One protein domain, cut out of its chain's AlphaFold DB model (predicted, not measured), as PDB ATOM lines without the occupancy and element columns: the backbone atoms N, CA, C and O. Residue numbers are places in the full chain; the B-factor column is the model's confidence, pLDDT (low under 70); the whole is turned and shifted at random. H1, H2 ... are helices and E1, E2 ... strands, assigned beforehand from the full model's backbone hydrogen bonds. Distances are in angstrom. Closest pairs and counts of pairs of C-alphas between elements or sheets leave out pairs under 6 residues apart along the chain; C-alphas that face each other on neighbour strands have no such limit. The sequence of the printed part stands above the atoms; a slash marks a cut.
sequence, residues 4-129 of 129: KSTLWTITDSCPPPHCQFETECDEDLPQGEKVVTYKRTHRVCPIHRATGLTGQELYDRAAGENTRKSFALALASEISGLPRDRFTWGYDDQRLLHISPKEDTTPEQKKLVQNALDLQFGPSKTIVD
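AT A GLANCE: This is residues 4 to 129 of the 129 residues of an uncharacterized protein of marine sediment metagenome (UniProt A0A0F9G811). Two lobes share one long helix, H2: near its start it crosses one face of a strongly twisted three-strand sheet, E1 E2 E3, and further on it packs with H3 on one face of a smaller sheet, E4 E5 E6. The printed part, mixed in class, has 126 residues with three named helices and six named strands, in the order E1 E2 E3 H1 H2 E4 E5 H3 E6. The first sheet is antiparallel, the second mixed. The whole is only just compact, close to loose: radius of gyration of the C-alphas 16.2 A, spans 45 by 37 by 24 A.

IN THESE COORDINATES: Find C-alpha 4 at (13.847, 23.717, -34.718), where E1, residues 4 to 10, begins. E2 is 19 to 26, 22.6 A long; E3, 36 to 43, bends by 67 degrees at residue 39. After H1, 46 to 50, H2 runs 37.7 A from 55 to C-alpha 80 at (48.394, 25.130, -17.818). Then come E4, 87 to 91; E5, 97 to 101; H3, 107 to 121, 20.8 A; and E6, 126 to 128.

HOW THE PARTS SIT: E1 E2 E3 is a meander, each strand the antiparallel neighbour of the one before; look at N 6 and O 23, 2.8 A, and N 22 and O 40, 2.8 A. H2 is on this sheet, across the strands, its closest C-alphas to E3 being Gln 56 and Tyr 38, 6.2 A. H1 only grazes it. H2 and H3 are on the same face of E4 E5 E6, two layers; they touch at Ala 76 and Val 113, closest C-alphas 5.5 A, through residues 68 to 80 of H2 alone, at a shallow tilt of 31 degrees, opposite ways. Between the antiparallel neighbours E4 and E5, N 88 and O 100 are within hydrogen-bond range at 2.8 A; between the parallel neighbours E5 and E6, N 99 and O 127 are, at 2.8 A. E5, H3, E6 form a strand-helix-strand unit, parallel strands with a helix between, its crossover right-handed. In H1, H2 and H3 every O i to N i+4 pair is within hydrogen-bond range.

THE WHOLE: The farthest C-alphas, Asp 28 and Pro 107, are 47.5 A apart. The printed part has no cut, no link is long, and no printed residue is under 70 in pLDDT.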
ATOM      1  N   LYS A   4      12.992  24.260 -33.667       85.81
ATOM      2  CA  LYS A   4      13.847  23.717 -34.718       85.81
ATOM      3  C   LYS A   4      14.494  22.425 -34.254       85.81
ATOM      4  O   LYS A   4      15.279  22.427 -33.305       85.81
ATOM      5  N   SER A   5      14.200  21.346 -34.971       90.19
ATOM      6  CA  SER A   5      14.888  20.071 -34.800       90.19
ATOM      7  C   SER A   5      16.285  20.132 -35.402       90.19
ATOM      8  O   SER A   5      16.484  20.598 -36.524       90.19
ATOM      9  N   THR A   6      17.264  19.640 -34.654       90.88
ATOM     10  CA  THR A   6      18.654  19.507 -35.081       90.88
ATOM     11  C   THR A   6      19.138  18.104 -34.752       90.88
ATOM     12  O   THR A   6      18.878  17.580 -33.672       90.88
ATOM     13  N   LEU A   7      19.857  17.489 -35.690       92.88
ATOM     14  CA  LEU A   7      20.560  16.241 -35.430       92.88
ATOM     15  C   LEU A   7      21.932  16.561 -34.837       92.88
ATOM     16  O   LEU A   7      22.792  17.130 -35.510       92.88
ATOM     17  N   TRP A   8      22.151  16.165 -33.593       92.06
ATOM     18  CA  TRP A   8      23.434  16.274 -32.925       92.06
ATOM     19  C   TRP A   8      24.168  14.934 -32.954       92.06
ATOM     20  O   TRP A   8      23.639  13.902 -32.540       92.06
ATOM     21  N   THR A   9      25.398  14.949 -33.466       93.69
ATOM     22  CA  THR A   9      26.285  13.782 -33.494       93.69
ATOM     23  C   THR A   9      27.423  14.002 -32.513       93.69
ATOM     24  O   THR A   9      28.141  14.996 -32.610       93.69
ATOM     25  N   ILE A  10      27.613  13.058 -31.597       91.12
ATOM     26  CA  ILE A  10      28.714  13.088 -30.636       91.12
ATOM     27  C   ILE A  10      29.878  12.304 -31.237       91.12
ATOM     28  O   ILE A  10      29.944  11.085 -31.110       91.12
ATOM     29  N   THR A  11      30.771  12.990 -31.944       87.62
ATOM     30  CA  THR A  11      31.923  12.365 -32.621       87.62
ATOM     31  C   THR A  11      33.060  12.041 -31.670       87.62
ATOM     32  O   THR A  11      33.746  11.037 -31.814       87.62
ATOM     33  N   ASP A  12      33.244  12.918 -30.698       81.44
ATOM     34  CA  ASP A  12      34.466  13.000 -29.929       81.44
ATOM     35  C   ASP A  12      34.515  11.971 -28.808       81.44
ATOM     36  O   ASP A  12      35.479  11.225 -28.725       81.44
ATOM     37  N   SER A  13      33.484  11.915 -27.958       83.56
ATOM     38  CA  SER A  13      33.404  10.992 -26.815       83.56
ATOM     39  C   SER A  13      32.807   9.622 -27.145       83.56
ATOM     40  O   SER A  13      32.740   8.758 -26.268       83.56
ATOM     41  N   CYS A  14      32.380   9.403 -28.391       87.75
ATOM     42  CA  CYS A  14      31.791   8.142 -28.831       87.75
ATOM     43  C   CYS A  14      32.620   7.535 -29.967       87.75
ATOM     44  O   CYS A  14      32.779   8.194 -30.994       87.75
ATOM     45  N   PRO A  15      33.074   6.275 -29.871       86.69
ATOM     46  CA  PRO A  15      33.689   5.604 -31.009       86.69
ATOM     47  C   PRO A  15      32.671   5.401 -32.145       86.69
ATOM     48  O   PRO A  15      31.463   5.341 -31.885       86.69
ATOM     49  N   PRO A  16      33.123   5.248 -33.402       88.06
ATOM     50  CA  PRO A  16      32.249   4.853 -34.497       88.06
ATOM     51  C   PRO A  16      31.563   3.497 -34.227       88.06
ATOM     52  O   PRO A  16      32.218   2.567 -33.756       88.06
ATOM     53  N   PRO A  17      30.272   3.331 -34.568       90.31
ATOM     54  CA  PRO A  17      29.337   4.379 -34.978       90.31
ATOM     55  C   PRO A  17      29.036   5.380 -33.850       90.31
ATOM     56  O   PRO A  17      28.611   4.978 -32.777       90.31
ATOM     57  N   HIS A  18      29.162   6.680 -34.118       93.56
ATOM     58  CA  HIS A  18      28.894   7.738 -33.138       93.56
ATOM     59  C   HIS A  18      27.435   7.757 -32.654       93.56
ATOM     60  O   HIS A  18      26.518   7.405 -33.407       93.56
ATOM     61  N   CYS A  19      27.210   8.218 -31.418       95.06
ATOM     62  CA  CYS A  19      25.862   8.507 -30.932       95.06
ATOM     63  C   CYS A  19      25.258   9.683 -31.709       95.06
ATOM     64  O   CYS A  19      25.928  10.691 -31.947       95.06
ATOM     65  N   GLN A  20      23.993   9.545 -32.100       96.50
ATOM     66  CA  GLN A  20      23.242  10.563 -32.828       96.50
ATOM     67  C   GLN A  20      21.876  10.745 -32.185       96.50
ATOM     68  O   GLN A  20      21.091   9.795 -32.093       96.50
ATOM     69  N   PHE A  21      21.594  11.978 -31.790       95.94
ATOM     70  CA  PHE A  21      20.363  12.370 -31.126       95.94
ATOM     71  C   PHE A  21      19.721  13.505 -31.898       95.94
ATOM     72  O   PHE A  21      20.396  14.423 -32.349       95.94
ATOM     73  N   GLU A  22      18.410  13.448 -32.051       95.94
ATOM     74  CA  GLU A  22      17.646  14.605 -32.482       95.94
ATOM     75  C   GLU A  22      17.203  15.375 -31.253       95.94
ATOM     76  O   GLU A  22      16.663  14.794 -30.302       95.94
ATOM     77  N   THR A  23      17.445  16.674 -31.291       92.62
ATOM     78  CA  THR A  23      17.047  17.616 -30.258       92.62
ATOM     79  C   THR A  23      16.235  18.734 -30.886       92.62
ATOM     80  O   THR A  23      16.446  19.093 -32.042       92.62
ATOM     81  N   GLU A  24      15.316  19.309 -30.128       92.94
ATOM     82  CA  GLU A  24      14.643  20.551 -30.488       92.94
ATOM     83  C   GLU A  24      15.149  21.688 -29.616       92.94
ATOM     84  O   GLU A  24      15.449  21.507 -28.438       92.94
ATOM     85  N   CYS A  25      15.218  22.869 -30.210       87.81
ATOM     86  CA  CYS A  25      15.501  24.107 -29.510       87.81
ATOM     87  C   CYS A  25      14.413  25.122 -29.852       87.81
ATOM     88  O   CYS A  25      13.994  25.202 -31.011       87.81
ATOM     89  N   ASP A  26      13.981  25.903 -28.863       86.06
ATOM     90  CA  ASP A  26      13.147  27.073 -29.124       86.06
ATOM     91  C   ASP A  26      14.007  28.170 -29.761       86.06
ATOM     92  O   ASP A  26      14.995  28.626 -29.178       86.06
ATOM     93  N   GLU A  27      13.684  28.555 -30.993       83.56
ATOM     94  CA  GLU A  27      14.407  29.622 -31.687       83.56
ATOM     95  C   GLU A  27      13.942  31.018 -31.278       83.56
ATOM     96  O   GLU A  27      14.666  31.979 -31.544       83.56
ATOM     97  N   ASP A  28      12.794  31.126 -30.605       84.31
ATOM     98  CA  ASP A  28      12.237  32.400 -30.156       84.31
ATOM     99  C   ASP A  28      12.936  32.918 -28.873       84.31
ATOM    100  O   ASP A  28      12.777  34.089 -28.528       84.31
ATOM    101  N   LEU A  29      13.743  32.088 -28.189       81.75
ATOM    102  CA  LEU A  29      14.500  32.472 -26.989       81.75
ATOM    103  C   LEU A  29      15.904  33.033 -27.309       81.75
ATOM    104  O   LEU A  29      16.573  32.555 -28.237       81.75
ATOM    105  N   PRO A  30      16.412  34.002 -26.517       85.44
ATOM    106  CA  PRO A  30      17.809  34.436 -26.564       85.44
ATOM    107  C   PRO A  30      18.778  33.263 -26.382       85.44
ATOM    108  O   PRO A  30      18.480  32.312 -25.669       85.44
ATOM    109  N   GLN A  31      19.977  33.329 -26.972       76.19
ATOM    110  CA  GLN A  31      20.926  32.203 -26.970       76.19
ATOM    111  C   GLN A  31      21.253  31.651 -25.568       76.19
ATOM    112  O   GLN A  31      21.429  30.444 -25.437       76.19
ATOM    113  N   GLY A  32      21.304  32.499 -24.535       76.06
ATOM    114  CA  GLY A  32      21.547  32.078 -23.146       76.06
ATOM    115  C   GLY A  32      20.344  31.435 -22.442       76.06
ATOM    116  O   GLY A  32      20.507  30.856 -21.375       76.06
ATOM    117  N   GLU A  33      19.157  31.522 -23.040       80.81
ATOM    118  CA  GLU A  33      17.889  31.012 -22.502       80.81
ATOM    119  C   GLU A  33      17.344  29.834 -23.323       80.81
ATOM    120  O   GLU A  33      16.372  29.190 -22.935       80.81
ATOM    121  N   LYS A  34      17.979  29.529 -24.460       80.94
ATOM    122  CA  LYS A  34      17.626  28.405 -25.325       80.94
ATOM    123  C   LYS A  34      17.736  27.083 -24.570       80.94
ATOM    124  O   LYS A  34      18.827  26.640 -24.218       80.94
ATOM    125  N   VAL A  35      16.598  26.421 -24.385       80.62
ATOM    126  CA  VAL A  35      16.531  25.066 -23.832       80.62
ATOM    127  C   VAL A  35      16.590  24.060 -24.975       80.62
ATOM    128  O   VAL A  35      15.779  24.110 -25.901       80.62
ATOM    129  N   VAL A  36      17.557  23.146 -24.905       85.12
ATOM    130  CA  VAL A  36      17.696  22.034 -25.852       85.12
ATOM    131  C   VAL A  36      17.025  20.799 -25.261       85.12
ATOM    132  O   VAL A  36      17.462  20.279 -24.236       85.12
ATOM    133  N   THR A  37      15.985  20.314 -25.930       88.88
ATOM    134  CA  THR A  37      15.175  19.174 -25.486       88.88
ATOM    135  C   THR A  37      15.431  17.975 -26.385       88.88
ATOM    136  O   THR A  37      15.363  18.081 -27.608       88.88
ATOM    137  N   TYR A  38      15.701  16.810 -25.799       93.25
ATOM    138  CA  TYR A  38      15.840  15.569 -26.558       93.25
ATOM    139  C   TYR A  38      14.506  15.136 -27.182       93.25
ATOM    140  O   TYR A  38      13.434  15.299 -26.601       93.25
ATOM    141  N   LYS A  39      14.584  14.549 -28.380       95.00
ATOM    142  CA  LYS A  39      13.434  13.979 -29.092       95.00
ATOM    143  C   LYS A  39      13.559  12.496 -29.330       95.00
ATOM    144  O   LYS A  39      12.680  11.726 -28.951       95.00
ATOM    145  N   ARG A  40      14.621  12.095 -30.023       95.44
ATOM    146  CA  ARG A  40      14.806  10.703 -30.427       95.44
ATOM    147  C   ARG A  40      16.263  10.345 -30.598       95.44
ATOM    148  O   ARG A  40      17.098  11.156 -30.991       95.44
ATOM    149  N   THR A  41      16.536   9.076 -30.355       96.25
ATOM    150  CA  THR A  41      17.828   8.458 -30.613       96.25
ATOM    151  C   THR A  41      17.826   7.899 -32.032       96.25
ATOM    152  O   THR A  41      16.950   7.117 -32.392       96.25
ATOM    153  N   HIS A  42      18.797   8.303 -32.848       96.00
ATOM    154  CA  HIS A  42      18.978   7.795 -34.214       96.00
ATOM    155  C   HIS A  42      20.060   6.725 -34.282       96.00
ATOM    156  O   HIS A  42      19.958   5.773 -35.055       96.00
ATOM    157  N   ARG A  43      21.112   6.878 -33.477       96.12
ATOM    158  CA  ARG A  43      22.250   5.963 -33.458       96.12
ATOM    159  C   ARG A  43      22.884   5.951 -32.079       96.12
ATOM    160  O   ARG A  43      22.934   6.980 -31.415       96.12
ATOM    161  N   VAL A  44      23.392   4.792 -31.677       95.44
ATOM    162  CA  VAL A  44      24.059   4.600 -30.386       95.44
ATOM    163  C   VAL A  44      25.374   3.884 -30.621       95.44
ATOM    164  O   VAL A  44      25.391   2.852 -31.303       95.44
ATOM    165  N   CYS A  45      26.450   4.424 -30.052       93.88
ATOM    166  CA  CYS A  45      27.764   3.808 -30.112       93.88
ATOM    167  C   CYS A  45      27.835   2.535 -29.254       93.88
ATOM    168  O   CYS A  45      27.014   2.364 -28.351       93.88
ATOM    169  N   PRO A  46      28.802   1.633 -29.503       92.56
ATOM    170  CA  PRO A  46      28.925   0.383 -28.753       92.56
ATOM    171  C   PRO A  46      29.043   0.594 -27.238       92.56
ATOM    172  O   PRO A  46      28.411  -0.126 -26.472       92.56
ATOM    173  N   ILE A  47      29.785   1.626 -26.824       90.81
ATOM    174  CA  ILE A  47      29.988   1.968 -25.411       90.81
ATOM    175  C   ILE A  47      28.660   2.336 -24.749       90.81
ATOM    176  O   ILE A  47      28.284   1.752 -23.737       90.81
ATOM    177  N   HIS A  48      27.912   3.277 -25.330       92.50
ATOM    178  CA  HIS A  48      26.639   3.692 -24.746       92.50
ATOM    179  C   HIS A  48      25.556   2.628 -24.886       92.50
ATOM    180  O   HIS A  48      24.713   2.501 -24.005       92.50
ATOM    181  N   ARG A  49      25.606   1.803 -25.936       93.44
ATOM    182  CA  ARG A  49      24.697   0.664 -26.089       93.44
ATOM    183  C   ARG A  49      24.871  -0.346 -24.954       93.44
ATOM    184  O   ARG A  49      23.873  -0.852 -24.456       93.44
ATOM    185  N   ALA A  50      26.108  -0.603 -24.526       91.94
ATOM    186  CA  ALA A  50      26.404  -1.535 -23.439       91.94
ATOM    187  C   ALA A  50      25.823  -1.098 -22.082       91.94
ATOM    188  O   ALA A  50      25.621  -1.938 -21.212       91.94
ATOM    189  N   THR A  51      25.505   0.189 -21.906       90.06
ATOM    190  CA  THR A  51      24.878   0.688 -20.669       90.06
ATOM    191  C   THR A  51      23.422   0.248 -20.501       90.06
ATOM    192  O   THR A  51      22.892   0.332 -19.398       90.06
ATOM    193  N   GLY A  52      22.751  -0.171 -21.582       92.62
ATOM    194  CA  GLY A  52      21.320  -0.490 -21.579       92.62
ATOM    195  C   GLY A  52      20.389   0.726 -21.456       92.62
ATOM    196  O   GLY A  52      19.174   0.556 -21.516       92.62
ATOM    197  N   LEU A  53      20.932   1.942 -21.319       94.12
ATOM    198  CA  LEU A  53      20.148   3.174 -21.264       94.12
ATOM    199  C   LEU A  53      19.482   3.462 -22.611       94.12
ATOM    200  O   LEU A  53      20.036   3.184 -23.679       94.12
ATOM    201  N   THR A  54      18.307   4.085 -22.565       93.94
ATOM    202  CA  THR A  54      17.561   4.490 -23.762       93.94
ATOM    203  C   THR A  54      16.974   5.887 -23.591       93.94
ATOM    204  O   THR A  54      17.015   6.469 -22.508       93.94
ATOM    205  N   GLY A  55      16.436   6.455 -24.671       93.75
ATOM    206  CA  GLY A  55      15.646   7.676 -24.574       93.75
ATOM    207  C   GLY A  55      16.425   8.886 -24.046       93.75
ATOM    208  O   GLY A  55      17.584   9.107 -24.401       93.75
ATOM    209  N   GLN A  56      15.754   9.653 -23.185       94.44
ATOM    210  CA  GLN A  56      16.307  10.828 -22.513       94.44
ATOM    211  C   GLN A  56      17.526  10.471 -21.653       94.44
ATOM    212  O   GLN A  56      18.525  11.174 -21.705       94.44
ATOM    213  N   GLU A  57      17.492   9.354 -20.922       95.12
ATOM    214  CA  GLU A  57      18.579   8.962 -20.012       95.12
ATOM    215  C   GLU A  57      19.883   8.681 -20.765       95.12
ATOM    216  O   GLU A  57      20.973   9.066 -20.334       95.12
ATOM    217  N   LEU A  58      19.773   8.028 -21.925       94.50
ATOM    218  CA  LEU A  58      20.900   7.797 -22.821       94.50
ATOM    219  C   LEU A  58      21.457   9.114 -23.375       94.50
ATOM    220  O   LEU A  58      22.676   9.292 -23.422       94.50
ATOM    221  N   TYR A  59      20.570  10.019 -23.795       94.50
ATOM    222  CA  TYR A  59      20.965  11.345 -24.254       94.50
ATOM    223  C   TYR A  59      21.690  12.112 -23.148       94.50
ATOM    224  O   TYR A  59      22.818  12.540 -23.371       94.50
ATOM    225  N   ASP A  60      21.114  12.209 -21.951       93.31
ATOM    226  CA  ASP A  60      21.698  12.930 -20.817       93.31
ATOM    227  C   ASP A  60      23.067  12.361 -20.443       93.31
ATOM    228  O   ASP A  60      24.014  13.110 -20.190       93.31
ATOM    229  N   ARG A  61      23.212  11.029 -20.475       92.12
ATOM    230  CA  ARG A  61      24.496  10.362 -20.246       92.12
ATOM    231  C   ARG A  61      25.536  10.770 -21.286       92.12
ATOM    232  O   ARG A  61      26.616  11.230 -20.915       92.12
ATOM    233  N   ALA A  62      25.235  10.583 -22.568       92.56
ATOM    234  CA  ALA A  62      26.191  10.831 -23.642       92.56
ATOM    235  C   ALA A  62      26.519  12.328 -23.774       92.56
ATOM    236  O   ALA A  62      27.681  12.704 -23.953       92.56
ATOM    237  N   ALA A  63      25.507  13.183 -23.616       91.06
ATOM    238  CA  ALA A  63      25.642  14.630 -23.615       91.06
ATOM    239  C   ALA A  63      26.486  15.115 -22.435       91.06
ATOM    240  O   ALA A  63      27.416  15.897 -22.621       91.06
ATOM    241  N   GLY A  64      26.201  14.615 -21.230       90.88
ATOM    242  CA  GLY A  64      26.934  14.956 -20.016       90.88
ATOM    243  C   GLY A  64      28.406  14.560 -20.091       90.88
ATOM    244  O   GLY A  64      29.270  15.338 -19.693       90.88
ATOM    245  N   GLU A  65      28.718  13.392 -20.653       92.44
ATOM    246  CA  GLU A  65      30.100  12.960 -20.881       92.44
ATOM    247  C   GLU A  65      30.813  13.841 -21.921       92.44
ATOM    248  O   GLU A  65      31.904  14.348 -21.664       92.44
ATOM    249  N   ASN A  66      30.182  14.124 -23.066       91.94
ATOM    250  CA  ASN A  66      30.771  15.022 -24.066       91.94
ATOM    251  C   ASN A  66      31.025  16.440 -23.513       91.94
ATOM    252  O   ASN A  66      32.070  17.047 -23.775       91.94
ATOM    253  N   THR A  67      30.086  16.956 -22.720       90.12
ATOM    254  CA  THR A  67      30.199  18.254 -22.047       90.12
ATOM    255  C   THR A  67      31.316  18.235 -21.009       90.12
ATOM    256  O   THR A  67      32.174  19.117 -21.045       90.12
ATOM    257  N   ARG A  68      31.381  17.211 -20.141       91.50
ATOM    258  CA  ARG A  68      32.458  17.070 -19.144       91.50
ATOM    259  C   ARG A  68      33.825  17.055 -19.817       91.50
ATOM    260  O   ARG A  68      34.681  17.832 -19.415       91.50
ATOM    261  N   LYS A  69      34.003  16.255 -20.877       93.12
ATOM    262  CA  LYS A  69      35.233  16.243 -21.686       93.12
ATOM    263  C   LYS A  69      35.591  17.648 -22.177       93.12
ATOM    264  O   LYS A  69      36.711  18.109 -21.974       93.12
ATOM    265  N   SER A  70      34.647  18.325 -22.826       92.31
ATOM    266  CA  SER A  70      34.893  19.628 -23.458       92.31
ATOM    267  C   SER A  70      35.283  20.706 -22.443       92.31
ATOM    268  O   SER A  70      36.236  21.449 -22.676       92.31
ATOM    269  N   PHE A  71      34.583  20.764 -21.308       92.88
ATOM    270  CA  PHE A  71      34.899  21.690 -20.219       92.88
ATOM    271  C   PHE A  71      36.216  21.344 -19.534       92.88
ATOM    272  O   PHE A  71      37.013  22.236 -19.262       92.88
ATOM    273  N   ALA A  72      36.473  20.065 -19.278       93.88
ATOM    274  CA  ALA A  72      37.678  19.656 -18.582       93.88
ATOM    275  C   ALA A  72      38.946  19.950 -19.405       93.88
ATOM    276  O   ALA A  72      39.916  20.477 -18.869       93.88
ATOM    277  N   LEU A  73      38.904  19.730 -20.726       94.19
ATOM    278  CA  LEU A  73      39.979  20.148 -21.635       94.19
ATOM    279  C   LEU A  73      40.143  21.673 -21.693       94.19
ATOM    280  O   LEU A  73      41.264  22.163 -21.797       94.19
ATOM    281  N   ALA A  74      39.041  22.430 -21.637       93.94
ATOM    282  CA  ALA A  74      39.092  23.890 -21.596       93.94
ATOM    283  C   ALA A  74      39.799  24.399 -20.336       93.94
ATOM    284  O   ALA A  74      40.711  25.212 -20.440       93.94
ATOM    285  N   LEU A  75      39.415  23.866 -19.177       93.81
ATOM    286  CA  LEU A  75      39.962  24.251 -17.882       93.81
ATOM    287  C   LEU A  75      41.438  23.855 -17.744       93.81
ATOM    288  O   LEU A  75      42.256  24.653 -17.291       93.81
ATOM    289  N   ALA A  76      41.794  22.648 -18.194       92.19
ATOM    290  CA  ALA A  76      43.181  22.195 -18.225       92.19
ATOM    291  C   ALA A  76      44.051  23.103 -19.104       92.19
ATOM    292  O   ALA A  76      45.151  23.488 -18.705       92.19
ATOM    293  N   SER A  77      43.538  23.490 -20.274       93.88
ATOM    294  CA  SER A  77      44.208  24.405 -21.199       93.88
ATOM    295  C   SER A  77      44.419  25.795 -20.592       93.88
ATOM    296  O   SER A  77      45.519  26.334 -20.668       93.88
ATOM    297  N   GLU A  78      43.403  26.346 -19.927       93.81
ATOM    298  CA  GLU A  78      43.473  27.667 -19.294       93.81
ATOM    299  C   GLU A  78      44.499  27.721 -18.152       93.81
ATOM    300  O   GLU A  78      45.337  28.617 -18.118       93.81
ATOM    301  N   ILE A  79      44.486  26.735 -17.250       91.62
ATOM    302  CA  ILE A  79      45.365  26.717 -16.069       91.62
ATOM    303  C   ILE A  79      46.820  26.421 -16.444       91.62
ATOM    304  O   ILE A  79      47.746  26.993 -15.869       91.62
ATOM    305  N   SER A  80      47.040  25.503 -17.386       89.69
ATOM    306  CA  SER A  80      48.394  25.130 -17.818       89.69
ATOM    307  C   SER A  80      49.012  26.125 -18.804       89.69
ATOM    308  O   SER A  80      50.229  26.123 -18.979       89.69
ATOM    309  N   GLY A  81      48.190  26.940 -19.474       89.81
ATOM    310  CA  GLY A  81      48.601  27.763 -20.611       89.81
ATOM    311  C   GLY A  81      48.860  26.968 -21.899       89.81
ATOM    312  O   GLY A  81      49.303  27.548 -22.889       89.81
ATOM    313  N   LEU A  82      48.598  25.655 -21.910       89.31
ATOM    314  CA  LEU A  82      48.793  24.799 -23.078       89.31
ATOM    315  C   LEU A  82      47.531  24.753 -23.950       89.31
ATOM    316  O   LEU A  82      46.420  24.703 -23.422       89.31
ATOM    317  N   PRO A  83      47.650  24.695 -25.285       91.19
ATOM    318  CA  PRO A  83      46.510  24.459 -26.170       91.19
ATOM    319  C   PRO A  83      45.794  23.119 -25.904       91.19
ATOM    320  O   PRO A  83      46.417  22.130 -25.523       91.19
ATOM    321  N   ARG A  84      44.476  23.050 -26.149       90.88
ATOM    322  CA  ARG A  84      43.648  21.852 -25.862       90.88
ATOM    323  C   ARG A  84      44.108  20.576 -26.577       90.88
ATOM    324  O   ARG A  84      43.910  19.483 -26.060       90.88
ATOM    325  N   ASP A  85      44.702  20.692 -27.760       89.69
ATOM    326  CA  ASP A  85      45.215  19.561 -28.545       89.69
ATOM    327  C   ASP A  85      46.504  18.953 -27.962       89.69
ATOM    328  O   ASP A  85      46.894  17.844 -28.347       89.69
ATOM    329  N   ARG A  86      47.128  19.628 -26.986       91.69
ATOM    330  CA  ARG A  86      48.233  19.106 -26.169       91.69
ATOM    331  C   ARG A  86      47.775  18.186 -25.043       91.69
ATOM    332  O   ARG A  86      48.617  17.697 -24.304       91.69
ATOM    333  N   PHE A  87      46.485  17.881 -24.947       92.50
ATOM    334  CA  PHE A  87      45.952  16.917 -23.992       92.50
ATOM    335  C   PHE A  87      45.398  15.689 -24.715       92.50
ATOM    336  O   PHE A  87      44.662  15.791 -25.700       92.50
ATOM    337  N   THR A  88      45.755  14.506 -24.230       92.50
ATOM    338  CA  THR A  88      45.008  13.276 -24.480       92.50
ATOM    339  C   THR A  88      43.911  13.132 -23.442       92.50
ATOM    340  O   THR A  88      43.987  13.689 -22.350       92.50
ATOM    341  N   TRP A  89      42.867  12.395 -23.793       93.12
ATOM    342  CA  TRP A  89      41.778  12.118 -22.875       93.12
ATOM    343  C   TRP A  89      41.148  10.769 -23.209       93.12
ATOM    344  O   TRP A  89      41.238  10.293 -24.344       93.12
ATOM    345  N   GLY A  90      40.490  10.169 -22.225       90.62
ATOM    346  CA  GLY A  90      39.779   8.907 -22.379       90.62
ATOM    347  C   GLY A  90      38.803   8.682 -21.234       90.62
ATOM    348  O   GLY A  90      38.901   9.326 -20.196       90.62
ATOM    349  N   TYR A  91      37.847   7.784 -21.434       90.00
ATOM    350  CA  TYR A  91      37.032   7.266 -20.340       90.00
ATOM    351  C   TYR A  91      37.539   5.882 -19.967       90.00
ATOM    352  O   TYR A  91      37.719   5.056 -20.862       90.00
ATOM    353  N   ASP A  92      37.734   5.639 -18.676       88.69
ATOM    354  CA  ASP A  92      38.008   4.296 -18.169       88.69
ATOM    355  C   ASP A  92      36.724   3.441 -18.109       88.69
ATOM    356  O   ASP A  92      35.618   3.883 -18.461       88.69
ATOM    357  N   ASP A  93      36.865   2.204 -17.631       84.75
ATOM    358  CA  ASP A  93      35.751   1.265 -17.460       84.75
ATOM    359  C   ASP A  93      34.729   1.744 -16.414       84.75
ATOM    360  O   ASP A  93      33.544   1.406 -16.487       84.75
ATOM    361  N   GLN A  94      35.159   2.576 -15.460       85.44
ATOM    362  CA  GLN A  94      34.299   3.211 -14.460       85.44
ATOM    363  C   GLN A  94      33.644   4.505 -14.971       85.44
ATOM    364  O   GLN A  94      32.864   5.138 -14.250       85.44
ATOM    365  N   ARG A  95      33.898   4.883 -16.231       84.31
ATOM    366  CA  ARG A  95      33.435   6.124 -16.869       84.31
ATOM    367  C   ARG A  95      33.933   7.384 -16.154       84.31
ATOM    368  O   ARG A  95      33.268   8.428 -16.181       84.31
ATOM    369  N   LEU A  96      35.111   7.301 -15.549       89.81
ATOM    370  CA  LEU A  96      35.888   8.445 -15.099       89.81
ATOM    371  C   LEU A  96      36.642   9.026 -16.290       89.81
ATOM    372  O   LEU A  96      37.141   8.299 -17.148       89.81
ATOM    373  N   LEU A  97      36.654  10.354 -16.384       93.00
ATOM    374  CA  LEU A  97      37.352  11.040 -17.462       93.00
ATOM    375  C   LEU A  97      38.827  11.181 -17.086       93.00
ATOM    376  O   LEU A  97      39.140  11.885 -16.138       93.00
ATOM    377  N   HIS A  98      39.720  10.578 -17.852       94.38
ATOM    378  CA  HIS A  98      41.156  10.805 -17.755       94.38
ATOM    379  C   HIS A  98      41.574  11.902 -18.726       94.38
ATOM    380  O   HIS A  98      41.111  11.925 -19.871       94.38
ATOM    381  N   ILE A  99      42.434  12.809 -18.271       93.38
ATOM    382  CA  ILE A  99      43.078  13.839 -19.083       93.38
ATOM    383  C   ILE A  99      44.568  13.799 -18.787       93.38
ATOM    384  O   ILE A  99      44.984  14.005 -17.654       93.38
ATOM    385  N   SER A 100      45.370  13.607 -19.823       92.25
ATOM    386  CA  SER A 100      46.821  13.517 -19.692       92.25
ATOM    387  C   SER A 100      47.460  14.546 -20.630       92.25
ATOM    388  O   SER A 100      47.116  14.595 -21.815       92.25
ATOM    389  N   PRO A 101      48.357  15.415 -20.154       89.19
ATOM    390  CA  PRO A 101      49.110  16.304 -21.026       89.19
ATOM    391  C   PRO A 101      50.134  15.500 -21.843       89.19
ATOM    392  O   PRO A 101      50.735  14.550 -21.353       89.19
ATOM    393  N   LYS A 102      50.329  15.876 -23.110       85.56
ATOM    394  CA  LYS A 102      51.301  15.258 -24.036       85.56
ATOM    395  C   LYS A 102      52.737  15.743 -23.816       85.56
ATOM    396  O   LYS A 102      53.659  15.206 -24.419       85.56
ATOM    397  N   GLU A 103      52.899  16.786 -23.016       80.12
ATOM    398  CA  GLU A 103      54.166  17.422 -22.663       80.12
ATOM    399  C   GLU A 103      54.267  17.494 -21.139       80.12
ATOM    400  O   GLU A 103      53.255  17.376 -20.442       80.12
ATOM    401  N   ASP A 104      55.477  17.695 -20.623       75.31
ATOM    402  CA  ASP A 104      55.712  17.785 -19.185       75.31
ATOM    403  C   ASP A 104      55.019  19.026 -18.599       75.31
ATOM    404  O   ASP A 104      55.498  20.154 -18.714       75.31
ATOM    405  N   THR A 105      53.877  18.820 -17.943       82.19
ATOM    406  CA  THR A 105      53.293  19.793 -17.015       82.19
ATOM    407  C   THR A 105      53.896  19.607 -15.634       82.19
ATOM    408  O   THR A 105      54.168  18.481 -15.199       82.19
ATOM    409  N   THR A 106      54.098  20.706 -14.909       87.31
ATOM    410  CA  THR A 106      54.662  20.599 -13.561       87.31
ATOM    411  C   THR A 106      53.666  19.918 -12.612       87.31
ATOM    412  O   THR A 106      52.446  20.034 -12.801       87.31
ATOM    413  N   PRO A 107      54.140  19.231 -11.556       89.12
ATOM    414  CA  PRO A 107      53.262  18.661 -10.534       89.12
ATOM    415  C   PRO A 107      52.291  19.689  -9.930       89.12
ATOM    416  O   PRO A 107      51.136  19.371  -9.646       89.12
ATOM    417  N   GLU A 108      52.728  20.942  -9.779       89.88
ATOM    418  CA  GLU A 108      51.896  22.047  -9.298       89.88
ATOM    419  C   GLU A 108      50.767  22.372 -10.276       89.88
ATOM    420  O   GLU A 108      49.620  22.513  -9.852       89.88
ATOM    421  N   GLN A 109      51.055  22.443 -11.581       89.81
ATOM    422  CA  GLN A 109      50.033  22.674 -12.604       89.81
ATOM    423  C   GLN A 109      49.015  21.535 -12.635       89.81
ATOM    424  O   GLN A 109      47.815  21.803 -12.610       89.81
ATOM    425  N   LYS A 110      49.467  20.271 -12.612       90.38
ATOM    426  CA  LYS A 110      48.562  19.110 -12.548       90.38
ATOM    427  C   LYS A 110      47.635  19.194 -11.339       90.38
ATOM    428  O   LYS A 110      46.429  19.012 -11.475       90.38
ATOM    429  N   LYS A 111      48.177  19.554 -10.172       92.50
ATOM    430  CA  LYS A 111      47.397  19.728  -8.941       92.50
ATOM    431  C   LYS A 111      46.376  20.865  -9.046       92.50
ATOM    432  O   LYS A 111      45.251  20.704  -8.582       92.50
ATOM    433  N   LEU A 112      46.740  21.998  -9.646       93.31
ATOM    434  CA  LEU A 112      45.812  23.112  -9.866       93.31
ATOM    435  C   LEU A 112      44.668  22.714 -10.804       93.31
ATOM    436  O   LEU A 112      43.509  22.985 -10.490       93.31
ATOM    437  N   VAL A 113      44.982  22.025 -11.905       92.31
ATOM    438  CA  VAL A 113      43.976  21.502 -12.839       92.31
ATOM    439  C   VAL A 113      43.059  20.502 -12.136       92.31
ATOM    440  O   VAL A 113      41.842  20.651 -12.206       92.31
ATOM    441  N   GLN A 114      43.618  19.530 -11.409       94.19
ATOM    442  CA  GLN A 114      42.844  18.525 -10.675       94.19
ATOM    443  C   GLN A 114      41.883  19.175  -9.671       94.19
ATOM    444  O   GLN A 114      40.687  18.896  -9.702       94.19
ATOM    445  N   ASN A 115      42.367  20.117  -8.855       94.19
ATOM    446  CA  ASN A 115      41.531  20.835  -7.888       94.19
ATOM    447  C   ASN A 115      40.378  21.596  -8.564       94.19
ATOM    448  O   ASN A 115      39.259  21.610  -8.054       94.19
ATOM    449  N   ALA A 116      40.646  22.241  -9.703       93.38
ATOM    450  CA  ALA A 116      39.631  22.990 -10.434       93.38
ATOM    451  C   ALA A 116      38.568  22.059 -11.049       93.38
ATOM    452  O   ALA A 116      37.376  22.370 -11.023       93.38
ATOM    453  N   LEU A 117      38.978  20.889 -11.544       92.44
ATOM    454  CA  LEU A 117      38.070  19.864 -12.062       92.44
ATOM    455  C   LEU A 117      37.215  19.234 -10.960       92.44
ATOM    456  O   LEU A 117      36.015  19.043 -11.164       92.44
ATOM    457  N   ASP A 118      37.801  18.950  -9.798       93.50
ATOM    458  CA  ASP A 118      37.081  18.406  -8.644       93.50
ATOM    459  C   ASP A 118      36.054  19.407  -8.100       93.50
ATOM    460  O   ASP A 118      34.950  19.012  -7.725       93.50
ATOM    461  N   LEU A 119      36.368  20.708  -8.118       93.81
ATOM    462  CA  LEU A 119      35.406  21.756  -7.768       93.81
ATOM    463  C   LEU A 119      34.239  21.813  -8.768       93.81
ATOM    464  O   LEU A 119      33.092  21.996  -8.366       93.81
ATOM    465  N   GLN A 120      34.524  21.641 -10.062       91.50
ATOM    466  CA  GLN A 120      33.529  21.757 -11.128       91.50
ATOM    467  C   GLN A 120      32.616  20.527 -11.252       91.50
ATOM    468  O   GLN A 120      31.427  20.668 -11.543       91.50
ATOM    469  N   PHE A 121      33.159  19.317 -11.091       88.50
ATOM    470  CA  PHE A 121      32.445  18.063 -11.369       88.50
ATOM    471  C   PHE A 121      32.239  17.173 -10.141       88.50
ATOM    472  O   PHE A 121      31.525  16.172 -10.232       88.50
ATOM    473  N   GLY A 122      32.835  17.532  -9.008       88.25
ATOM    474  CA  GLY A 122      32.946  16.686  -7.830       88.25
ATOM    475  C   GLY A 122      34.206  15.811  -7.865       88.25
ATOM    476  O   GLY A 122      34.737  15.522  -8.944       88.25
ATOM    477  N   PRO A 123      34.663  15.354  -6.685       86.06
ATOM    478  CA  PRO A 123      35.887  14.578  -6.564       86.06
ATOM    479  C   PRO A 123      35.805  13.271  -7.354       86.06
ATOM    480  O   PRO A 123      34.755  12.618  -7.413       86.06
ATOM    481  N   SER A 124      36.933  12.884  -7.950       82.25
ATOM    482  CA  SER A 124      37.115  11.605  -8.650       82.25
ATOM    483  C   SER A 124      36.218  11.407  -9.877       82.25
ATOM    484  O   SER A 124      36.049  10.281 -10.330       82.25
ATOM    485  N   LYS A 125      35.613  12.468 -10.436       85.19
ATOM    486  CA  LYS A 125      34.883  12.393 -11.721       85.19
ATOM    487  C   LYS A 125      35.776  12.606 -12.936       85.19
ATOM    488  O   LYS A 125      35.412  12.172 -14.036       85.19
ATOM    489  N   THR A 126      36.899  13.282 -12.719       89.19
ATOM    490  CA  THR A 126      37.943  13.532 -13.707       89.19
ATOM    491  C   THR A 126      39.298  13.337 -13.034       89.19
ATOM    492  O   THR A 126      39.464  13.744 -11.886       89.19
ATOM    493  N   ILE A 127      40.239  12.713 -13.731       91.62
ATOM    494  CA  ILE A 127      41.585  12.397 -13.254       91.62
ATOM    495  C   ILE A 127      42.586  13.042 -14.212       91.62
ATOM    496  O   ILE A 127      42.467  12.891 -15.429       91.62
ATOM    497  N   VAL A 128      43.544  13.785 -13.661       90.12
ATOM    498  CA  VAL A 128      44.682  14.341 -14.398       90.12
ATOM    499  C   VAL A 128      45.888  13.424 -14.206       90.12
ATOM    500  O   VAL A 128      46.409  13.337 -13.092       90.12
ATOM    501  N   ASP A 129      46.324  12.761 -15.279       83.88
ATOM    502  CA  ASP A 129      47.490  11.857 -15.259       83.88
ATOM    503  C   ASP A 129      48.824  12.607 -15.431       83.88
ATOM    504  O   ASP A 129      48.900  13.646 -16.133       83.88
TER     505      ASP A 129